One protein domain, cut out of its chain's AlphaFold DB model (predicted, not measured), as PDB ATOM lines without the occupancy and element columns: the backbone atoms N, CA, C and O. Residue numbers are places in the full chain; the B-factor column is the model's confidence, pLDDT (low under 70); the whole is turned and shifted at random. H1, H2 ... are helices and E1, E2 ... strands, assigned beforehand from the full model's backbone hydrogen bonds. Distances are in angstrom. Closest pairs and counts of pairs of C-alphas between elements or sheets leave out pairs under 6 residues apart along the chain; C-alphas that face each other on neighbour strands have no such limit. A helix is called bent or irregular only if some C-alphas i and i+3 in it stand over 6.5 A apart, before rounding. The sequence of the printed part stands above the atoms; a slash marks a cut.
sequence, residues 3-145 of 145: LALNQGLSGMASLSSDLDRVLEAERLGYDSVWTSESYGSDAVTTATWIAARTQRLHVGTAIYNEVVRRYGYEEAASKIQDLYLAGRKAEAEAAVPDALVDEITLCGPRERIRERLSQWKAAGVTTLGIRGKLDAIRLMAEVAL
ATOM      1  N   LEU A   3     107.357  91.497 144.704       88.00
ATOM      2  CA  LEU A   3     105.927  91.458 145.000       88.00
ATOM      3  C   LEU A   3     105.704  91.078 146.459       88.00
ATOM      4  O   LEU A   3     106.381  90.198 146.980       88.00
ATOM      5  N   ALA A   4     104.747  91.731 147.103       84.31
ATOM      6  CA  ALA A   4     104.304  91.419 148.452       84.31
ATOM      7  C   ALA A   4     102.798  91.131 148.442       84.31
ATOM      8  O   ALA A   4     102.058  91.800 147.725       84.31
ATOM      9  N   LEU A   5     102.317  90.151 149.205       78.38
ATOM     10  CA  LEU A   5     100.884  89.869 149.341       78.38
ATOM     11  C   LEU A   5     100.325  90.613 150.563       78.38
ATOM     12  O   LEU A   5     100.776  90.377 151.678       78.38
ATOM     13  N   ASN A   6      99.330  91.479 150.369       72.38
ATOM     14  CA  ASN A   6      98.626  92.183 151.442       72.38
ATOM     15  C   ASN A   6      97.336  91.442 151.823       72.38
ATOM     16  O   ASN A   6      96.389  91.381 151.033       72.38
ATOM     17  N   GLN A   7      97.276  90.950 153.056       63.50
ATOM     18  CA  GLN A   7      96.099  90.333 153.657       63.50
ATOM     19  C   GLN A   7      95.192  91.387 154.299       63.50
ATOM     20  O   GLN A   7      95.654  92.377 154.865       63.50
ATOM     21  N   GLY A   8      93.879  91.191 154.153       54.44
ATOM     22  CA  GLY A   8      92.865  92.059 154.752       54.44
ATOM     23  C   GLY A   8      92.559  91.700 156.207       54.44
ATOM     24  O   GLY A   8      93.160  90.792 156.772       54.44
ATOM     25  N   LEU A   9      91.588  92.408 156.791       53.50
ATOM     26  CA  LEU A   9      91.092  92.146 158.140       53.50
ATOM     27  C   LEU A   9      90.346  90.807 158.157       53.50
ATOM     28  O   LEU A   9      89.145  90.739 157.893       53.50
ATOM     29  N   SER A  10      91.077  89.743 158.440       49.47
ATOM     30  CA  SER A  10      90.535  88.401 158.571       49.47
ATOM     31  C   SER A  10      90.254  88.141 160.045       49.47
ATOM     32  O   SER A  10      91.168  87.925 160.839       49.47
ATOM     33  N   GLY A  11      88.979  88.160 160.440       47.72
ATOM     34  CA  GLY A  11      88.581  87.473 161.670       47.72
ATOM     35  C   GLY A  11      88.958  85.988 161.572       47.72
ATOM     36  O   GLY A  11      89.095  85.458 160.469       47.72
ATOM     37  N   MET A  12      89.080  85.291 162.709       41.97
ATOM     38  CA  MET A  12      89.478  83.866 162.792       41.97
ATOM     39  C   MET A  12      88.732  82.918 161.824       41.97
ATOM     40  O   MET A  12      89.222  81.830 161.539       41.97
ATOM     41  N   ALA A  13      87.574  83.325 161.297       43.06
ATOM     42  CA  ALA A  13      86.748  82.563 160.368       43.06
ATOM     43  C   ALA A  13      87.248  82.489 158.901       43.06
ATOM     44  O   ALA A  13      86.703  81.672 158.165       43.06
ATOM     45  N   SER A  14      88.249  83.269 158.445       51.72
ATOM     46  CA  SER A  14      88.748  83.199 157.042       51.72
ATOM     47  C   SER A  14      90.175  82.668 156.853       51.72
ATOM     48  O   SER A  14      90.694  82.692 155.737       51.72
ATOM     49  N   LEU A  15      90.802  82.134 157.907       53.19
ATOM     50  CA  LEU A  15      92.198  81.671 157.866       53.19
ATOM     51  C   LEU A  15      92.468  80.586 156.803       53.19
ATOM     52  O   LEU A  15      93.565  80.537 156.257       53.19
ATOM     53  N   SER A  16      91.482  79.743 156.473       52.75
ATOM     54  CA  SER A  16      91.639  78.686 155.462       52.75
ATOM     55  C   SER A  16      91.689  79.229 154.029       52.75
ATOM     56  O   SER A  16      92.588  78.869 153.277       52.75
ATOM     57  N   SER A  17      90.784  80.140 153.655       56.12
ATOM     58  CA  SER A  17      90.766  80.753 152.315       56.12
ATOM     59  C   SER A  17      91.947  81.694 152.064       56.12
ATOM     60  O   SER A  17      92.321  81.945 150.917       56.12
ATOM     61  N   ASP A  18      92.532  82.228 153.136       63.44
ATOM     62  CA  ASP A  18      93.715  83.078 153.054       63.44
ATOM     63  C   ASP A  18      94.994  82.252 152.851       63.44
ATOM     64  O   ASP A  18      95.931  82.746 152.221       63.44
ATOM     65  N   LEU A  19      95.019  80.987 153.295       73.00
ATOM     66  CA  LEU A  19      96.185  80.110 153.179       73.00
ATOM     67  C   LEU A  19      96.463  79.684 151.731       73.00
ATOM     68  O   LEU A  19      97.611  79.749 151.299       73.00
ATOM     69  N   ASP A  20      95.435  79.350 150.946       78.00
ATOM     70  CA  ASP A  20      95.604  78.969 149.531       78.00
ATOM     71  C   ASP A  20      96.283  80.077 148.708       78.00
ATOM     72  O   ASP A  20      97.115  79.818 147.837       78.00
ATOM     73  N   ARG A  21      95.968  81.342 149.010       76.19
ATOM     74  CA  ARG A  21      96.596  82.508 148.371       76.19
ATOM     75  C   ARG A  21      98.045  82.692 148.789       76.19
ATOM     76  O   ARG A  21      98.854  83.085 147.955       76.19
ATOM     77  N   VAL A  22      98.356  82.447 150.060       75.94
ATOM     78  CA  VAL A  22      99.727  82.530 150.579       75.94
ATOM     79  C   VAL A  22     100.596  81.466 149.919       75.94
ATOM     80  O   VAL A  22     101.657  81.801 149.403       75.94
ATOM     81  N   LEU A  23     100.116  80.220 149.859       81.12
ATOM     82  CA  LEU A  23     100.839  79.111 149.232       81.12
ATOM     83  C   LEU A  23     101.041  79.335 147.726       81.12
ATOM     84  O   LEU A  23     102.120  79.076 147.197       81.12
ATOM     85  N   GLU A  24     100.038  79.868 147.023       85.50
ATOM     86  CA  GLU A  24     100.196  80.221 145.608       85.50
ATOM     87  C   GLU A  24     101.168  81.398 145.416       85.50
ATOM     88  O   GLU A  24     101.981  81.371 144.495       85.50
ATOM     89  N   ALA A  25     101.131  82.420 146.280       77.81
ATOM     90  CA  ALA A  25     102.073  83.538 146.227       77.81
ATOM     91  C   ALA A  25     103.522  83.079 146.477       77.81
ATOM     92  O   ALA A  25     104.427  83.514 145.763       77.81
ATOM     93  N   GLU A  26     103.732  82.161 147.423       81.94
ATOM     94  CA  GLU A  26     105.026  81.511 147.667       81.94
ATOM     95  C   GLU A  26     105.496  80.738 146.430       81.94
ATOM     96  O   GLU A  26     106.598  80.979 145.933       81.94
ATOM     97  N   ARG A  27     104.637  79.880 145.861       90.19
ATOM     98  CA  ARG A  27     104.946  79.113 144.641       90.19
ATOM     99  C   ARG A  27     105.321  80.015 143.459       90.19
ATOM    100  O   ARG A  27     106.131  79.623 142.622       90.19
ATOM    101  N   LEU A  28     104.713  81.198 143.366       89.50
ATOM    102  CA  LEU A  28     104.960  82.183 142.311       89.50
ATOM    103  C   LEU A  28     106.179  83.082 142.577       89.50
ATOM    104  O   LEU A  28     106.544  83.844 141.687       89.50
ATOM    105  N   GLY A  29     106.815  83.005 143.751       86.19
ATOM    106  CA  GLY A  29     108.030  83.764 144.071       86.19
ATOM    107  C   GLY A  29     107.792  85.174 144.621       86.19
ATOM    108  O   GLY A  29     108.633  86.054 144.430       86.19
ATOM    109  N   TYR A  30     106.660  85.421 145.288       86.19
ATOM    110  CA  TYR A  30     106.461  86.658 146.055       86.19
ATOM    111  C   TYR A  30     107.483  86.746 147.207       86.19
ATOM    112  O   TYR A  30     107.864  85.744 147.800       86.19
ATOM    113  N   ASP A  31     107.922  87.963 147.532       81.88
ATOM    114  CA  ASP A  31     109.016  88.245 148.475       81.88
ATOM    115  C   ASP A  31     108.544  88.344 149.936       81.88
ATOM    116  O   ASP A  31     109.315  88.079 150.854       81.88
ATOM    117  N   SER A  32     107.291  88.746 150.180       69.44
ATOM    118  CA  SER A  32     106.759  88.925 151.541       69.44
ATOM    119  C   SER A  32     105.228  88.858 151.614       69.44
ATOM    120  O   SER A  32     104.532  89.075 150.623       69.44
ATOM    121  N   VAL A  33     104.690  88.587 152.809       68.44
ATOM    122  CA  VAL A  33     103.254  88.658 153.132       68.44
ATOM    123  C   VAL A  33     103.061  89.656 154.274       68.44
ATOM    124  O   VAL A  33     103.805  89.632 155.251       68.44
ATOM    125  N   TRP A  34     102.065  90.529 154.153       65.94
ATOM    126  CA  TRP A  34     101.752  91.607 155.091       65.94
ATOM    127  C   TRP A  34     100.301  91.482 155.544       65.94
ATOM    128  O   TRP A  34      99.440  91.112 154.753       65.94
ATOM    129  N   THR A  35     100.014  91.798 156.804       58.34
ATOM    130  CA  THR A  35      98.656  91.774 157.366       58.34
ATOM    131  C   THR A  35      98.189  93.186 157.698       58.34
ATOM    132  O   THR A  35      98.995  94.029 158.096       58.34
ATOM    133  N   SER A  36      96.901  93.464 157.504       57.03
ATOM    134  CA  SER A  36      96.323  94.773 157.800       57.03
ATOM    135  C   SER A  36      96.144  95.004 159.299       57.03
ATOM    136  O   SER A  36      95.719  94.104 160.021       57.03
ATOM    137  N   GLU A  37      96.331  96.250 159.719       50.84
ATOM    138  CA  GLU A  37      95.927  96.759 161.024       50.84
ATOM    139  C   GLU A  37      94.777  97.754 160.832       50.84
ATOM    140  O   GLU A  37      94.899  98.717 160.072       50.84
ATOM    141  N   SER A  38      93.641  97.531 161.490       47.59
ATOM    142  CA  SER A  38      92.562  98.518 161.522       47.59
ATOM    143  C   SER A  38      91.786  98.451 162.836       47.59
ATOM    144  O   SER A  38      91.311  97.397 163.234       47.59
ATOM    145  N   TYR A  39      91.703  99.616 163.496       42.84
ATOM    146  CA  TYR A  39      90.925  99.942 164.700       42.84
ATOM    147  C   TYR A  39      90.808  98.826 165.756       42.84
ATOM    148  O   TYR A  39      89.852  98.055 165.762       42.84
ATOM    149  N   GLY A  40      91.754  98.814 166.706       45.44
ATOM    150  CA  GLY A  40      91.720  97.963 167.907       45.44
ATOM    151  C   GLY A  40      93.075  97.373 168.306       45.44
ATOM    152  O   GLY A  40      93.254  96.976 169.453       45.44
ATOM    153  N   SER A  41      94.041  97.356 167.389       50.03
ATOM    154  CA  SER A  41      95.433  97.021 167.684       50.03
ATOM    155  C   SER A  41      96.199  98.289 168.052       50.03
ATOM    156  O   SER A  41      96.045  99.336 167.421       50.03
ATOM    157  N   ASP A  42      96.971  98.216 169.133       56.12
ATOM    158  CA  ASP A  42      97.781  99.327 169.618       56.12
ATOM    159  C   ASP A  42      99.030  99.495 168.737       56.12
ATOM    160  O   ASP A  42     100.130  99.034 169.065       56.12
ATOM    161  N   ALA A  43      98.823 100.128 167.579       55.84
ATOM    162  CA  ALA A  43      99.841 100.384 166.565       55.84
ATOM    163  C   ALA A  43     101.012 101.189 167.132       55.84
ATOM    164  O   ALA A  43     102.171 100.936 166.811       55.84
ATOM    165  N   VAL A  44     100.711 102.155 168.002       55.31
ATOM    166  CA  VAL A  44     101.704 103.067 168.574       55.31
ATOM    167  C   VAL A  44     102.540 102.353 169.628       55.31
ATOM    168  O   VAL A  44     103.767 102.435 169.563       55.31
ATOM    169  N   THR A  45     101.937 101.605 170.553       56.53
ATOM    170  CA  THR A  45     102.702 100.832 171.546       56.53
ATOM    171  C   THR A  45     103.484  99.711 170.887       56.53
ATOM    172  O   THR A  45     104.642  99.503 171.244       56.53
ATOM    173  N   THR A  46     102.924  99.029 169.886       52.12
ATOM    174  CA  THR A  46     103.630  97.968 169.152       52.12
ATOM    175  C   THR A  46     104.804  98.542 168.361       52.12
ATOM    176  O   THR A  46     105.930  98.063 168.503       52.12
ATOM    177  N   ALA A  47     104.591  99.625 167.606       53.34
ATOM    178  CA  ALA A  47     105.662 100.315 166.892       53.34
ATOM    179  C   ALA A  47     106.751 100.824 167.851       53.34
ATOM    180  O   ALA A  47     107.937 100.609 167.610       53.34
ATOM    181  N   THR A  48     106.364 101.430 168.975       51.06
ATOM    182  CA  THR A  48     107.300 101.932 169.996       51.06
ATOM    183  C   THR A  48     108.086 100.794 170.648       51.06
ATOM    184  O   THR A  48     109.299 100.897 170.828       51.06
ATOM    185  N   TRP A  49     107.433  99.674 170.965       52.34
ATOM    186  CA  TRP A  49     108.067  98.500 171.565       52.34
ATOM    187  C   TRP A  49     109.105  97.862 170.632       52.34
ATOM    188  O   TRP A  49     110.179  97.476 171.106       52.34
ATOM    189  N   ILE A  50     108.805  97.786 169.330       45.72
ATOM    190  CA  ILE A  50     109.707  97.271 168.288       45.72
ATOM    191  C   ILE A  50     110.868  98.247 168.054       45.72
ATOM    192  O   ILE A  50     112.028  97.827 168.033       45.72
ATOM    193  N   ALA A  51     110.587  99.549 167.934       51.78
ATOM    194  CA  ALA A  51     111.607 100.582 167.753       51.78
ATOM    195  C   ALA A  51     112.599 100.611 168.928       51.78
ATOM    196  O   ALA A  51     113.805 100.674 168.719       51.78
ATOM    197  N   ALA A  52     112.118 100.451 170.163       63.22
ATOM    198  CA  ALA A  52     112.967 100.406 171.355       63.22
ATOM    199  C   ALA A  52     113.898  99.176 171.429       63.22
ATOM    200  O   ALA A  52     114.825  99.157 172.236       63.22
ATOM    201  N   ARG A  53     113.650  98.131 170.629       67.69
ATOM    202  CA  ARG A  53     114.379  96.845 170.670       67.69
ATOM    203  C   ARG A  53     115.215  96.573 169.432       67.69
ATOM    204  O   ARG A  53     115.865  95.533 169.344       67.69
ATOM    205  N   THR A  54     115.194  97.475 168.462       45.19
ATOM    206  CA  THR A  54     115.853  97.284 167.173       45.19
ATOM    207  C   THR A  54     116.731  98.497 166.886       45.19
ATOM    208  O   THR A  54     116.355  99.627 167.163       45.19
ATOM    209  N   GLN A  55     117.943  98.277 166.367       46.66
ATOM    210  CA  GLN A  55     118.890  99.371 166.080       46.66
ATOM    211  C   GLN A  55     118.991  99.721 164.590       46.66
ATOM    212  O   GLN A  55     119.686 100.661 164.220       46.66
ATOM    213  N   ARG A  56     118.344  98.937 163.717       44.53
ATOM    214  CA  ARG A  56     118.505  99.027 162.253       44.53
ATOM    215  C   ARG A  56     117.193  99.020 161.471       44.53
ATOM    216  O   ARG A  56     117.232  99.218 160.261       44.53
ATOM    217  N   LEU A  57     116.057  98.748 162.117       36.22
ATOM    218  CA  LEU A  57     114.756  98.710 161.450       36.22
ATOM    219  C   LEU A  57     114.118 100.098 161.459       36.22
ATOM    220  O   LEU A  57     114.128 100.785 162.478       36.22
ATOM    221  N   HIS A  58     113.528 100.484 160.331       40.78
ATOM    222  CA  HIS A  58     112.610 101.616 160.278       40.78
ATOM    223  C   HIS A  58     111.216 101.118 160.650       40.78
ATOM    224  O   HIS A  58     110.705 100.183 160.034       40.78
ATOM    225  N   VAL A  59     110.618 101.733 161.666       41.81
ATOM    226  CA  VAL A  59     109.294 101.372 162.177       41.81
ATOM    227  C   VAL A  59     108.354 102.544 161.923       41.81
ATOM    228  O   VAL A  59     108.677 103.681 162.261       41.81
ATOM    229  N   GLY A  60     107.204 102.282 161.313       52.31
ATOM    230  CA  GLY A  60     106.209 103.302 161.014       52.31
ATOM    231  C   GLY A  60     104.806 102.718 161.022       52.31
ATOM    232  O   GLY A  60     104.611 101.540 160.736       52.31
ATOM    233  N   THR A  61     103.831 103.556 161.352       56.34
ATOM    234  CA  THR A  61     102.405 103.244 161.246       56.34
ATOM    235  C   THR A  61     101.881 103.770 159.913       56.34
ATOM    236  O   THR A  61     102.180 104.908 159.542       56.34
ATOM    237  N   ALA A  62     101.063 102.999 159.203       54.69
ATOM    238  CA  ALA A  62     100.437 103.450 157.962       54.69
ATOM    239  C   ALA A  62      99.224 104.355 158.258       54.69
ATOM    240  O   ALA A  62      98.074 103.938 158.138       54.69
ATOM    241  N   ILE A  63      99.466 105.606 158.673       62.50
ATOM    242  CA  ILE A  63      98.395 106.602 158.842       62.50
ATOM    243  C   ILE A  63      97.996 107.093 157.450       62.50
ATOM    244  O   ILE A  63      98.604 108.004 156.892       62.50
ATOM    245  N   TYR A  64      96.973 106.453 156.886       64.81
ATOM    246  CA  TYR A  64      96.498 106.698 155.523       64.81
ATOM    247  C   TYR A  64      96.206 108.185 155.246       64.81
ATOM    248  O   TYR A  64      96.508 108.676 154.166       64.81
ATOM    249  N   ASN A  65      95.699 108.930 156.236       70.19
ATOM    250  CA  ASN A  65      95.360 110.348 156.085       70.19
ATOM    251  C   ASN A  65      96.591 111.236 155.801       70.19
ATOM    252  O   ASN A  65      96.630 111.910 154.778       70.19
ATOM    253  N   GLU A  66      97.628 111.178 156.640       76.69
ATOM    254  CA  GLU A  66      98.857 111.972 156.467       76.69
ATOM    255  C   GLU A  66      99.586 111.660 155.157       76.69
ATOM    256  O   GLU A  66     100.120 112.547 154.492       76.69
ATOM    257  N   VAL A  67      99.585 110.389 154.755       78.62
ATOM    258  CA  VAL A  67     100.177 109.962 153.485       78.62
ATOM    259  C   VAL A  67      99.421 110.574 152.301       78.62
ATOM    260  O   VAL A  67     100.046 111.145 151.412       78.62
ATOM    261  N   VAL A  68      98.086 110.538 152.324       82.69
ATOM    262  CA  VAL A  68      97.242 111.136 151.278       82.69
ATOM    263  C   VAL A  68      97.404 112.660 151.215       82.69
ATOM    264  O   VAL A  68      97.463 113.221 150.121       82.69
ATOM    265  N   ARG A  69      97.578 113.339 152.357       86.69
ATOM    266  CA  ARG A  69      97.910 114.776 152.386       86.69
ATOM    267  C   ARG A  69      99.227 115.064 151.659       86.69
ATOM    268  O   ARG A  69      99.283 115.976 150.841       86.69
ATOM    269  N   ARG A  70     100.269 114.249 151.876       86.38
ATOM    270  CA  ARG A  70     101.572 114.385 151.186       86.38
ATOM    271  C   ARG A  70     101.509 114.115 149.684       86.38
ATOM    272  O   ARG A  70     102.371 114.602 148.961       86.38
ATOM    273  N   TYR A  71     100.506 113.376 149.217       87.25
ATOM    274  CA  TYR A  71     100.229 113.211 147.788       87.25
ATOM    275  C   TYR A  71      99.575 114.451 147.155       87.25
ATOM    276  O   TYR A  71      99.382 114.477 145.947       87.25
ATOM    277  N   GLY A  72      99.255 115.484 147.945       93.19
ATOM    278  CA  GLY A  72      98.620 116.717 147.474       93.19
ATOM    279  C   GLY A  72      97.100 116.749 147.649       93.19
ATOM    280  O   GLY A  72      96.463 117.708 147.229       93.19
ATOM    281  N   TYR A  73      96.506 115.746 148.303       92.25
ATOM    282  CA  TYR A  73      95.054 115.641 148.507       92.25
ATOM    283  C   TYR A  73      94.624 116.117 149.898       92.25
ATOM    284  O   TYR A  73      93.801 115.481 150.557       92.25
ATOM    285  N   GLU A  74      95.197 117.222 150.373       92.88
ATOM    286  CA  GLU A  74      94.991 117.688 151.745       92.88
ATOM    287  C   GLU A  74      93.520 117.980 152.068       92.88
ATOM    288  O   GLU A  74      92.986 117.441 153.037       92.88
ATOM    289  N   GLU A  75      92.837 118.739 151.210       93.62
ATOM    290  CA  GLU A  75      91.419 119.066 151.400       93.62
ATOM    291  C   GLU A  75      90.527 117.817 151.397       93.62
ATOM    292  O   GLU A  75      89.624 117.683 152.228       93.62
ATOM    293  N   ALA A  76      90.793 116.878 150.484       89.81
ATOM    294  CA  ALA A  76      90.041 115.631 150.405       89.81
ATOM    295  C   ALA A  76      90.265 114.776 151.659       89.81
ATOM    296  O   ALA A  76      89.303 114.269 152.234       89.81
ATOM    297  N   ALA A  77      91.513 114.665 152.127       86.75
ATOM    298  CA  ALA A  77      91.858 113.926 153.334       86.75
ATOM    299  C   ALA A  77      91.125 114.473 154.570       86.75
ATOM    300  O   ALA A  77      90.533 113.688 155.317       86.75
ATOM    301  N   SER A  78      91.106 115.797 154.758       86.94
ATOM    302  CA  SER A  78      90.367 116.448 155.850       86.94
ATOM    303  C   SER A  78      88.860 116.204 155.742       86.94
ATOM    304  O   SER A  78      88.246 115.725 156.692       86.94
ATOM    305  N   LYS A  79      88.266 116.424 154.562       88.06
ATOM    306  CA  LYS A  79      86.824 116.229 154.341       88.06
ATOM    307  C   LYS A  79      86.374 114.792 154.613       88.06
ATOM    308  O   LYS A  79      85.346 114.577 155.256       88.06
ATOM    309  N   ILE A  80      87.122 113.804 154.121       82.44
ATOM    310  CA  ILE A  80      86.817 112.381 154.331       82.44
ATOM    311  C   ILE A  80      86.883 112.051 155.824       82.44
ATOM    312  O   ILE A  80      86.003 111.357 156.336       82.44
ATOM    313  N   GLN A  81      87.896 112.561 156.530       78.75
ATOM    314  CA  GLN A  81      88.059 112.340 157.963       78.75
ATOM    315  C   GLN A  81      86.899 112.936 158.768       78.75
ATOM    316  O   GLN A  81      86.328 112.229 159.597       78.75
ATOM    317  N   ASP A  82      86.500 114.175 158.485       81.38
ATOM    318  CA  ASP A  82      85.383 114.836 159.167       81.38
ATOM    319  C   ASP A  82      84.063 114.079 158.963       81.38
ATOM    320  O   ASP A  82      83.344 113.789 159.923       81.38
ATOM    321  N   LEU A  83      83.757 113.689 157.718       72.62
ATOM    322  CA  LEU A  83      82.562 112.904 157.392       72.62
ATOM    323  C   LEU A  83      82.577 111.543 158.092       72.62
ATOM    324  O   LEU A  83      81.566 111.118 158.655       72.62
ATOM    325  N   TYR A  84      83.725 110.866 158.094       67.94
ATOM    326  CA  TYR A  84      83.872 109.561 158.725       67.94
ATOM    327  C   TYR A  84      83.701 109.633 160.248       67.94
ATOM    328  O   TYR A  84      82.946 108.838 160.809       67.94
ATOM    329  N   LEU A  85      84.345 110.601 160.913       73.06
ATOM    330  CA  LEU A  85      84.240 110.809 162.363       73.06
ATOM    331  C   LEU A  85      82.833 111.244 162.788       73.06
ATOM    332  O   LEU A  85      82.377 110.870 163.866       73.06
ATOM    333  N   ALA A  86      82.105 111.944 161.916       71.25
ATOM    334  CA  ALA A  86      80.687 112.247 162.096       71.25
ATOM    335  C   ALA A  86      79.754 111.041 161.837       71.25
ATOM    336  O   ALA A  86      78.533 111.186 161.885       71.25
ATOM    337  N   GLY A  87      80.292 109.857 161.521       65.44
ATOM    338  CA  GLY A  87      79.522 108.646 161.225       65.44
ATOM    339  C   GLY A  87      78.891 108.611 159.826       65.44
ATOM    340  O   GLY A  87      78.200 107.647 159.488       65.44
ATOM    341  N   ARG A  88      79.151 109.612 158.976       69.81
ATOM    342  CA  ARG A  88      78.584 109.777 157.624       69.81
ATOM    343  C   ARG A  88      79.391 108.989 156.589       69.81
ATOM    344  O   ARG A  88      79.985 109.542 155.667       69.81
ATOM    345  N   LYS A  89      79.430 107.665 156.753       59.31
ATOM    346  CA  LYS A  89      80.338 106.771 156.011       59.31
ATOM    347  C   LYS A  89      80.147 106.790 154.491       59.31
ATOM    348  O   LYS A  89      81.139 106.844 153.779       59.31
ATOM    349  N   ALA A  90      78.904 106.788 154.005       67.75
ATOM    350  CA  ALA A  90      78.625 106.818 152.565       67.75
ATOM    351  C   ALA A  90      79.113 108.121 151.908       67.75
ATOM    352  O   ALA A  90      79.598 108.126 150.782       67.75
ATOM    353  N   GLU A  91      79.027 109.235 152.633       72.50
ATOM    354  CA  GLU A  91      79.497 110.530 152.143       72.50
ATOM    355  C   GLU A  91      81.020 110.637 152.211       72.50
ATOM    356  O   GLU A  91      81.628 111.227 151.324       72.50
ATOM    357  N   ALA A  92      81.641 110.041 153.235       68.94
ATOM    358  CA  ALA A  92      83.092 109.919 153.318       68.94
ATOM    359  C   ALA A  92      83.650 109.084 152.151       68.94
ATOM    360  O   ALA A  92      84.649 109.468 151.554       68.94
ATOM    361  N   GLU A  93      82.985 107.981 151.799       75.56
ATOM    362  CA  GLU A  93      83.322 107.157 150.632       75.56
ATOM    363  C   GLU A  93      83.182 107.949 149.326       75.56
ATOM    364  O   GLU A  93      84.125 108.010 148.543       75.56
ATOM    365  N   ALA A  94      82.053 108.632 149.128       84.88
ATOM    366  CA  ALA A  94      81.821 109.456 147.940       84.88
ATOM    367  C   ALA A  94      82.766 110.670 147.833       84.88
ATOM    368  O   ALA A  94      82.894 111.264 146.766       84.88
ATOM    369  N   ALA A  95      83.412 111.070 148.933       87.31
ATOM    370  CA  ALA A  95      84.385 112.157 148.953       87.31
ATOM    371  C   ALA A  95      85.803 111.720 148.540       87.31
ATOM    372  O   ALA A  95      86.669 112.587 148.412       87.31
ATOM    373  N   VAL A  96      86.054 110.421 148.335       86.69
ATOM    374  CA  VAL A  96      87.344 109.914 147.848       86.69
ATOM    375  C   VAL A  96      87.538 110.324 146.381       86.69
ATOM    376  O   VAL A  96      86.727 109.938 145.542       86.69
ATOM    377  N   PRO A  97      88.599 111.077 146.032       92.00
ATOM    378  CA  PRO A  97      88.844 111.456 144.643       92.00
ATOM    379  C   PRO A  97      89.234 110.252 143.778       92.00
ATOM    380  O   PRO A  97      90.152 109.511 144.131       92.00
ATOM    381  N   ASP A  98      88.628 110.118 142.597       88.81
ATOM    382  CA  ASP A  98      88.980 109.061 141.636       88.81
ATOM    383  C   ASP A  98      90.460 109.115 141.230       88.81
ATOM    384  O   ASP A  98      91.113 108.079 141.124       88.81
ATOM    385  N   ALA A  99      91.015 110.322 141.066       89.44
ATOM    386  CA  ALA A  99      92.427 110.520 140.736       89.44
ATOM    387  C   ALA A  99      93.361 109.938 141.810       89.44
ATOM    388  O   ALA A  99      94.341 109.276 141.477       89.44
ATOM    389  N   LEU A 100      93.010 110.096 143.093       86.56
ATOM    390  CA  LEU A 100      93.767 109.504 144.193       86.56
ATOM    391  C   LEU A 100      93.732 107.974 144.111       86.56
ATOM    392  O   LEU A 100      94.770 107.331 144.244       86.56
ATOM    393  N   VAL A 101      92.550 107.386 143.881       84.44
ATOM    394  CA  VAL A 101      92.396 105.928 143.728       84.44
ATOM    395  C   VAL A 101      93.248 105.421 142.570       84.44
ATOM    396  O   VAL A 101      93.945 104.415 142.721       84.44
ATOM    397  N   ASP A 102      93.226 106.136 141.448       85.38
ATOM    398  CA  ASP A 102      93.976 105.794 140.246       85.38
ATOM    399  C   ASP A 102      95.494 105.873 140.457       85.38
ATOM    400  O   ASP A 102      96.250 105.049 139.938       85.38
ATOM    401  N   GLU A 103      95.954 106.842 141.249       85.25
ATOM    402  CA  GLU A 103      97.364 107.060 141.575       85.25
ATOM    403  C   GLU A 103      97.954 106.002 142.497       85.25
ATOM    404  O   GLU A 103      99.111 105.628 142.314       85.25
ATOM    405  N   ILE A 104      97.169 105.491 143.445       82.19
ATOM    406  CA  ILE A 104      97.658 104.576 144.490       82.19
ATOM    407  C   ILE A 104      97.261 103.114 144.258       82.19
ATOM    408  O   ILE A 104      97.663 102.242 145.030       82.19
ATOM    409  N   THR A 105      96.486 102.826 143.207       84.69
ATOM    410  CA  THR A 105      95.971 101.481 142.916       84.69
ATOM    411  C   THR A 105      96.206 101.093 141.461       84.69
ATOM    412  O   THR A 105      95.933 101.853 140.539       84.69
ATOM    413  N   LEU A 106      96.642  99.853 141.234       85.88
ATOM    414  CA  LEU A 106      96.595  99.236 139.908       85.88
ATOM    415  C   LEU A 106      95.254  98.513 139.743       85.88
ATOM    416  O   LEU A 106      95.081  97.398 140.236       85.88
ATOM    417  N   CYS A 107      94.298  99.151 139.070       83.50
ATOM    418  CA  CYS A 107      92.971  98.594 138.807       83.50
ATOM    419  C   CYS A 107      92.595  98.681 137.317       83.50
ATOM    420  O   CYS A 107      93.084  99.531 136.572       83.50
ATOM    421  N   GLY A 108      91.712  97.776 136.883       86.19
ATOM    422  CA  GLY A 108      91.203  97.732 135.510       86.19
ATOM    423  C   GLY A 108      91.825  96.629 134.642       86.19
ATOM    424  O   GLY A 108      92.317  95.631 135.175       86.19
ATOM    425  N   PRO A 109      91.757  96.763 133.302       91.12
ATOM    426  CA  PRO A 109      92.242  95.751 132.364       91.12
ATOM    427  C   PRO A 109      93.742  95.463 132.491       91.12
ATOM    428  O   PRO A 109      94.529  96.311 132.916       91.12
ATOM    429  N   ARG A 110      94.151  94.270 132.049       91.00
ATOM    430  CA  ARG A 110      95.544  93.793 132.067       91.00
ATOM    431  C   ARG A 110      96.519  94.782 131.421       91.00
ATOM    432  O   ARG A 110      97.606  95.010 131.946       91.00
ATOM    433  N   GLU A 111      96.134  95.360 130.293       92.75
ATOM    434  CA  GLU A 111      96.947  96.288 129.505       92.75
ATOM    435  C   GLU A 111      97.216  97.564 130.304       92.75
ATOM    436  O   GLU A 111      98.365  97.990 130.427       92.75
ATOM    437  N   ARG A 112      96.171  98.095 130.950       91.44
ATOM    438  CA  ARG A 112      96.266  99.252 131.842       91.44
ATOM    439  C   ARG A 112      97.178  98.970 133.035       91.44
ATOM    440  O   ARG A 112      98.037  99.789 133.358       91.44
ATOM    441  N   ILE A 113      97.010  97.815 133.679       92.12
ATOM    442  CA  ILE A 113      97.848  97.408 134.815       92.12
ATOM    443  C   ILE A 113      99.322  97.362 134.397       92.12
ATOM    444  O   ILE A 113     100.173  97.888 135.111       92.12
ATOM    445  N   ARG A 114      99.638  96.792 133.226       91.94
ATOM    446  CA  ARG A 114     101.012  96.699 132.705       91.94
ATOM    447  C   ARG A 114     101.628  98.073 132.422       91.94
ATOM    448  O   ARG A 114     102.794  98.303 132.756       91.94
ATOM    449  N   GLU A 115     100.861  98.977 131.820       92.38
ATOM    450  CA  GLU A 115     101.302 100.345 131.542       92.38
ATOM    451  C   GLU A 115     101.627 101.097 132.841       92.38
ATOM    452  O   GLU A 115     102.745 101.582 133.026       92.38
ATOM    453  N   ARG A 116     100.684 101.115 133.788       92.06
ATOM    454  CA  ARG A 116     100.833 101.801 135.080       92.06
ATOM    455  C   ARG A 116     101.958 101.210 135.926       92.06
ATOM    456  O   ARG A 116     102.766 101.950 136.483       92.06
ATOM    457  N   LEU A 117     102.089  99.885 135.944       92.06
ATOM    458  CA  LEU A 117     103.201  99.196 136.596       92.06
ATOM    459  C   LEU A 117     104.562  99.668 136.066       92.06
ATOM    460  O   LEU A 117     105.511  99.815 136.835       92.06
ATOM    461  N   SER A 118     104.666  99.907 134.758       91.50
ATOM    462  CA  SER A 118     105.903 100.389 134.136       91.50
ATOM    463  C   SER A 118     106.244 101.811 134.590       91.50
ATOM    464  O   SER A 118     107.405 102.089 134.888       91.50
ATOM    465  N   GLN A 119     105.238 102.678 134.738       91.38
ATOM    466  CA  GLN A 119     105.409 104.029 135.291       91.38
ATOM    467  C   GLN A 119     105.906 103.979 136.744       91.38
ATOM    468  O   GLN A 119     106.856 104.673 137.097       91.38
ATOM    469  N   TRP A 120     105.326 103.111 137.579       91.38
ATOM    470  CA  TRP A 120     105.735 102.971 138.982       91.38
ATOM    471  C   TRP A 120     107.163 102.427 139.116       91.38
ATOM    472  O   TRP A 120     107.941 102.923 139.930       91.38
ATOM    473  N   LYS A 121     107.549 101.462 138.271       90.88
ATOM    474  CA  LYS A 121     108.938 100.980 138.188       90.88
ATOM    475  C   LYS A 121     109.901 102.116 137.823       90.88
ATOM    476  O   LYS A 121     110.939 102.251 138.466       90.88
ATOM    477  N   ALA A 122     109.554 102.941 136.834       92.12
ATOM    478  CA  ALA A 122     110.367 104.088 136.422       92.12
ATOM    479  C   ALA A 122     110.490 105.160 137.524       92.12
ATOM    480  O   ALA A 122     111.533 105.796 137.638       92.12
ATOM    481  N   ALA A 123     109.469 105.303 138.374       90.25
ATOM    482  CA  ALA A 123     109.489 106.173 139.552       90.25
ATOM    483  C   ALA A 123     110.326 105.620 140.728       90.25
ATOM    484  O   ALA A 123     110.428 106.270 141.766       90.25
ATOM    485  N   GLY A 124     110.932 104.434 140.588       91.38
ATOM    486  CA  GLY A 124     111.808 103.836 141.599       91.38
ATOM    487  C   GLY A 124     111.102 102.929 142.610       91.38
ATOM    488  O   GLY A 124     111.713 102.556 143.612       91.38
ATOM    489  N   VAL A 125     109.844 102.536 142.371       88.69
ATOM    490  CA  VAL A 125     109.143 101.570 143.232       88.69
ATOM    491  C   VAL A 125     109.821 100.199 143.138       88.69
ATOM    492  O   VAL A 125     109.894  99.585 142.073       88.69
ATOM    493  N   THR A 126     110.319  99.702 144.272       89.62
ATOM    494  CA  THR A 126     111.078  98.441 144.351       89.62
ATOM    495  C   THR A 126     110.244  97.253 144.821       89.62
ATOM    496  O   THR A 126     110.532  96.123 144.414       89.62
ATOM    497  N   THR A 127     109.194  97.508 145.604       85.75
ATOM    498  CA  THR A 127     108.289  96.499 146.163       85.75
ATOM    499  C   THR A 127     106.845  96.942 145.979       85.75
ATOM    500  O   THR A 127     106.494  98.064 146.340       85.75
ATOM    501  N   LEU A 128     106.004  96.056 145.447       86.62
ATOM    502  CA  LEU A 128     104.584  96.315 145.236       86.62
ATOM    503  C   LEU A 128     103.722  95.357 146.060       86.62
ATOM    504  O   LEU A 128     103.817  94.141 145.901       86.62
ATOM    505  N   GLY A 129     102.860  95.918 146.906       82.81
ATOM    506  CA  GLY A 129     101.873  95.170 147.677       82.81
ATOM    507  C   GLY A 129     100.613  94.874 146.862       82.81
ATOM    508  O   GLY A 129      99.965  95.789 146.359       82.81
ATOM    509  N   ILE A 130     100.245  93.603 146.753       82.69
ATOM    510  CA  ILE A 130      99.116  93.109 145.966       82.69
ATOM    511  C   ILE A 130      98.020  92.618 146.899       82.69
ATOM    512  O   ILE A 130      98.258  91.795 147.778       82.69
ATOM    513  N   ARG A 131      96.794  93.078 146.662       76.00
ATOM    514  CA  ARG A 131      95.580  92.546 147.283       76.00
ATOM    515  C   ARG A 131      94.578  92.240 146.180       76.00
ATOM    516  O   ARG A 131      94.205  93.129 145.425       76.00
ATOM    517  N   GLY A 132      94.126  90.994 146.074       75.06
ATOM    518  CA  GLY A 132      93.207  90.599 145.004       75.06
ATOM    519  C   GLY A 132      92.915  89.102 144.979       75.06
ATOM    520  O   GLY A 132      93.507  88.331 145.734       75.06
ATOM    521  N   LYS A 133      91.941  88.675 144.163       81.56
ATOM    522  CA  LYS A 133      91.610  87.248 143.921       81.56
ATOM    523  C   LYS A 133      92.787  86.505 143.270       81.56
ATOM    524  O   LYS A 133      93.733  87.139 142.816       81.56
ATOM    525  N   LEU A 134      92.718  85.173 143.224       83.12
ATOM    526  CA  LEU A 134      93.800  84.319 142.715       83.12
ATOM    527  C   LEU A 134      94.277  84.742 141.312       83.12
ATOM    528  O   LEU A 134      95.475  84.832 141.066       83.12
ATOM    529  N   ASP A 135      93.347  85.102 140.428       88.00
ATOM    530  CA  ASP A 135      93.677  85.561 139.074       88.00
ATOM    531  C   ASP A 135      94.463  86.878 139.066       88.00
ATOM    532  O   ASP A 135      95.350  87.059 138.238       88.00
ATOM    533  N   ALA A 136      94.205  87.776 140.025       85.25
ATOM    534  CA  ALA A 136      94.984  89.003 140.180       85.25
ATOM    535  C   ALA A 136      96.411  88.698 140.664       85.25
ATOM    536  O   ALA A 136      97.361  89.287 140.161       85.25
ATOM    537  N   ILE A 137      96.577  87.743 141.587       87.50
ATOM    538  CA  ILE A 137      97.901  87.302 142.066       87.50
ATOM    539  C   ILE A 137      98.720  86.716 140.905       87.50
ATOM    540  O   ILE A 137      99.888  87.075 140.728       87.50
ATOM    541  N   ARG A 138      98.093  85.865 140.082       90.00
ATOM    542  CA  ARG A 138      98.709  85.246 138.895       90.00
ATOM    543  C   ARG A 138      99.072  86.268 137.827       90.00
ATOM    544  O   ARG A 138     100.195  86.248 137.335       90.00
ATOM    545  N   LEU A 139      98.153  87.183 137.513       90.94
ATOM    546  CA  LEU A 139      98.414  88.276 136.581       90.94
ATOM    547  C   LEU A 139      99.628  89.092 137.031       90.94
ATOM    548  O   LEU A 139     100.507  89.370 136.225       90.94
ATOM    549  N   MET A 140      99.691  89.452 138.316       91.38
ATOM    550  CA  MET A 140     100.788  90.261 138.841       91.38
ATOM    551  C   MET A 140     102.134  89.541 138.792       91.38
ATOM    552  O   MET A 140     103.126  90.187 138.467       91.38
ATOM    553  N   ALA A 141     102.168  88.225 139.025       89.25
ATOM    554  CA  ALA A 141     103.372  87.428 138.800       89.25
ATOM    555  C   ALA A 141     103.824  87.515 137.333       89.25
ATOM    556  O   ALA A 141     104.964  87.867 137.072       89.25
ATOM    557  N   GLU A 142     102.913  87.310 136.377       91.19
ATOM    558  CA  GLU A 142     103.223  87.348 134.940       91.19
ATOM    559  C   GLU A 142     103.741  88.715 134.453       91.19
ATOM    560  O   GLU A 142     104.546  88.794 133.525       91.19
ATOM    561  N   VAL A 143     103.248  89.822 135.020       89.94
ATOM    562  CA  VAL A 143     103.633  91.170 134.558       89.94
ATOM    563  C   VAL A 143     104.821  91.771 135.313       89.94
ATOM    564  O   VAL A 143     105.384  92.777 134.860       89.94
ATOM    565  N   ALA A 144     105.194  91.222 136.473       86.75
ATOM    566  CA  ALA A 144     106.179  91.838 137.362       86.75
ATOM    567  C   ALA A 144     107.429  90.997 137.656       86.75
ATOM    568  O   ALA A 144     108.444  91.624 137.993       86.75
ATOM    569  N   LEU A 145     107.352  89.667 137.525       84.31
ATOM    570  CA  LEU A 145     108.448  88.705 137.705       84.31
ATOM    571  C   LEU A 145     108.936  88.199 136.343       84.31
ATOM    572  O   LEU A 145     110.171  88.081 136.200       84.31
TER     573      LEU A 145
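This is residues 3 to 145 of the 145 residues of an uncharacterized protein of Candidatus Rokubacteria bacterium (UniProt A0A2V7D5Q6). Two lobes are joined into an open ring round a nearly empty middle. One lobe is a small sheet of three short strands with H1 and H8 packed on it and H7 next to H8; the other is a zigzag of H3, H4 and H5, while H6 bridges the lobes at one side and H2 with the long link after it spans the other. The 143 printed residues hold eight named helices and three named strands in the order E1 H1 E2 H2 H3 H4 H5 H6 H7 E3 H8, mostly helix, and the sheet runs E2 E1 E3, parallel throughout. The whole is only just compact, close to loose, with a radius of gyration of the C-alphas of 17.2 A and spans of 43 by 40 by 35 A.

The sheet has E1, residues 3 to 7, from C-alpha 3 at (105.927, 91.458, 145.000), 13.1 A long, E2, residues 32 to 35, and E3, residues 127 to 130. H1, residues 12 to 27, is 24.3 A long and irregular, with C-alphas 13 and 16 7.9 A apart and a kink of 33 degrees near residue 19. H8, residues 134 to 144, 15.4 A, ends at C-alpha 144 (106.179, 91.838, 137.362), and H7, residues 110 to 122, measures 18.6 A. The others are H2, residues 43 to 51, H3, residues 64 to 70, H4, residues 74 to 85, 16.6 A, H5, residues 89 to 94, and H6, residues 98 to 104.

E2 and E1 are parallel at 22 degrees, with N 5 and O 32 within hydrogen-bond range at 2.8 A. E1 and E3 are parallel at 39 degrees, with N 130 and O 4 at 2.7 A. E1, H1 and E2 form a strand-helix-strand unit, two parallel neighbour strands with a helix between, its crossover right-handed. H1 only grazes the sheet with residues 18 to 26, and H8 with residues 136 to 144. H7 and H8 only just touch, with 3 pairs of C-alphas within 8 A, the closest Arg 114 and Val 143 at 6.4 A. H3 and H4 form a helical hairpin; their closest C-alphas, Asn 65 and Ala 77, are 5.7 A apart. H4 and H5 form another, closest at C-alphas Ile 80 and Ala 92, 4.6 A, made by residues 79 to 84 of H4 alone. H2 and H6 touch no helix. Every O i to N i+4 pair is within hydrogen-bond range in H2 to H8, and 8 of 12 in H1.

The C-alphas farthest apart, Ala 52 and Glu 111, are 45.0 A apart. The printed part has no cut. The link from H2 to H3 is long, 12 residues, of which 52 to 57 stand free; residues 11 to 17, of which 12 to 17 belong to H1, also stand free. Mean pLDDT of the printed part is 74.4, with 51 residues under 70, among them 7 to 18 and 32 to 64.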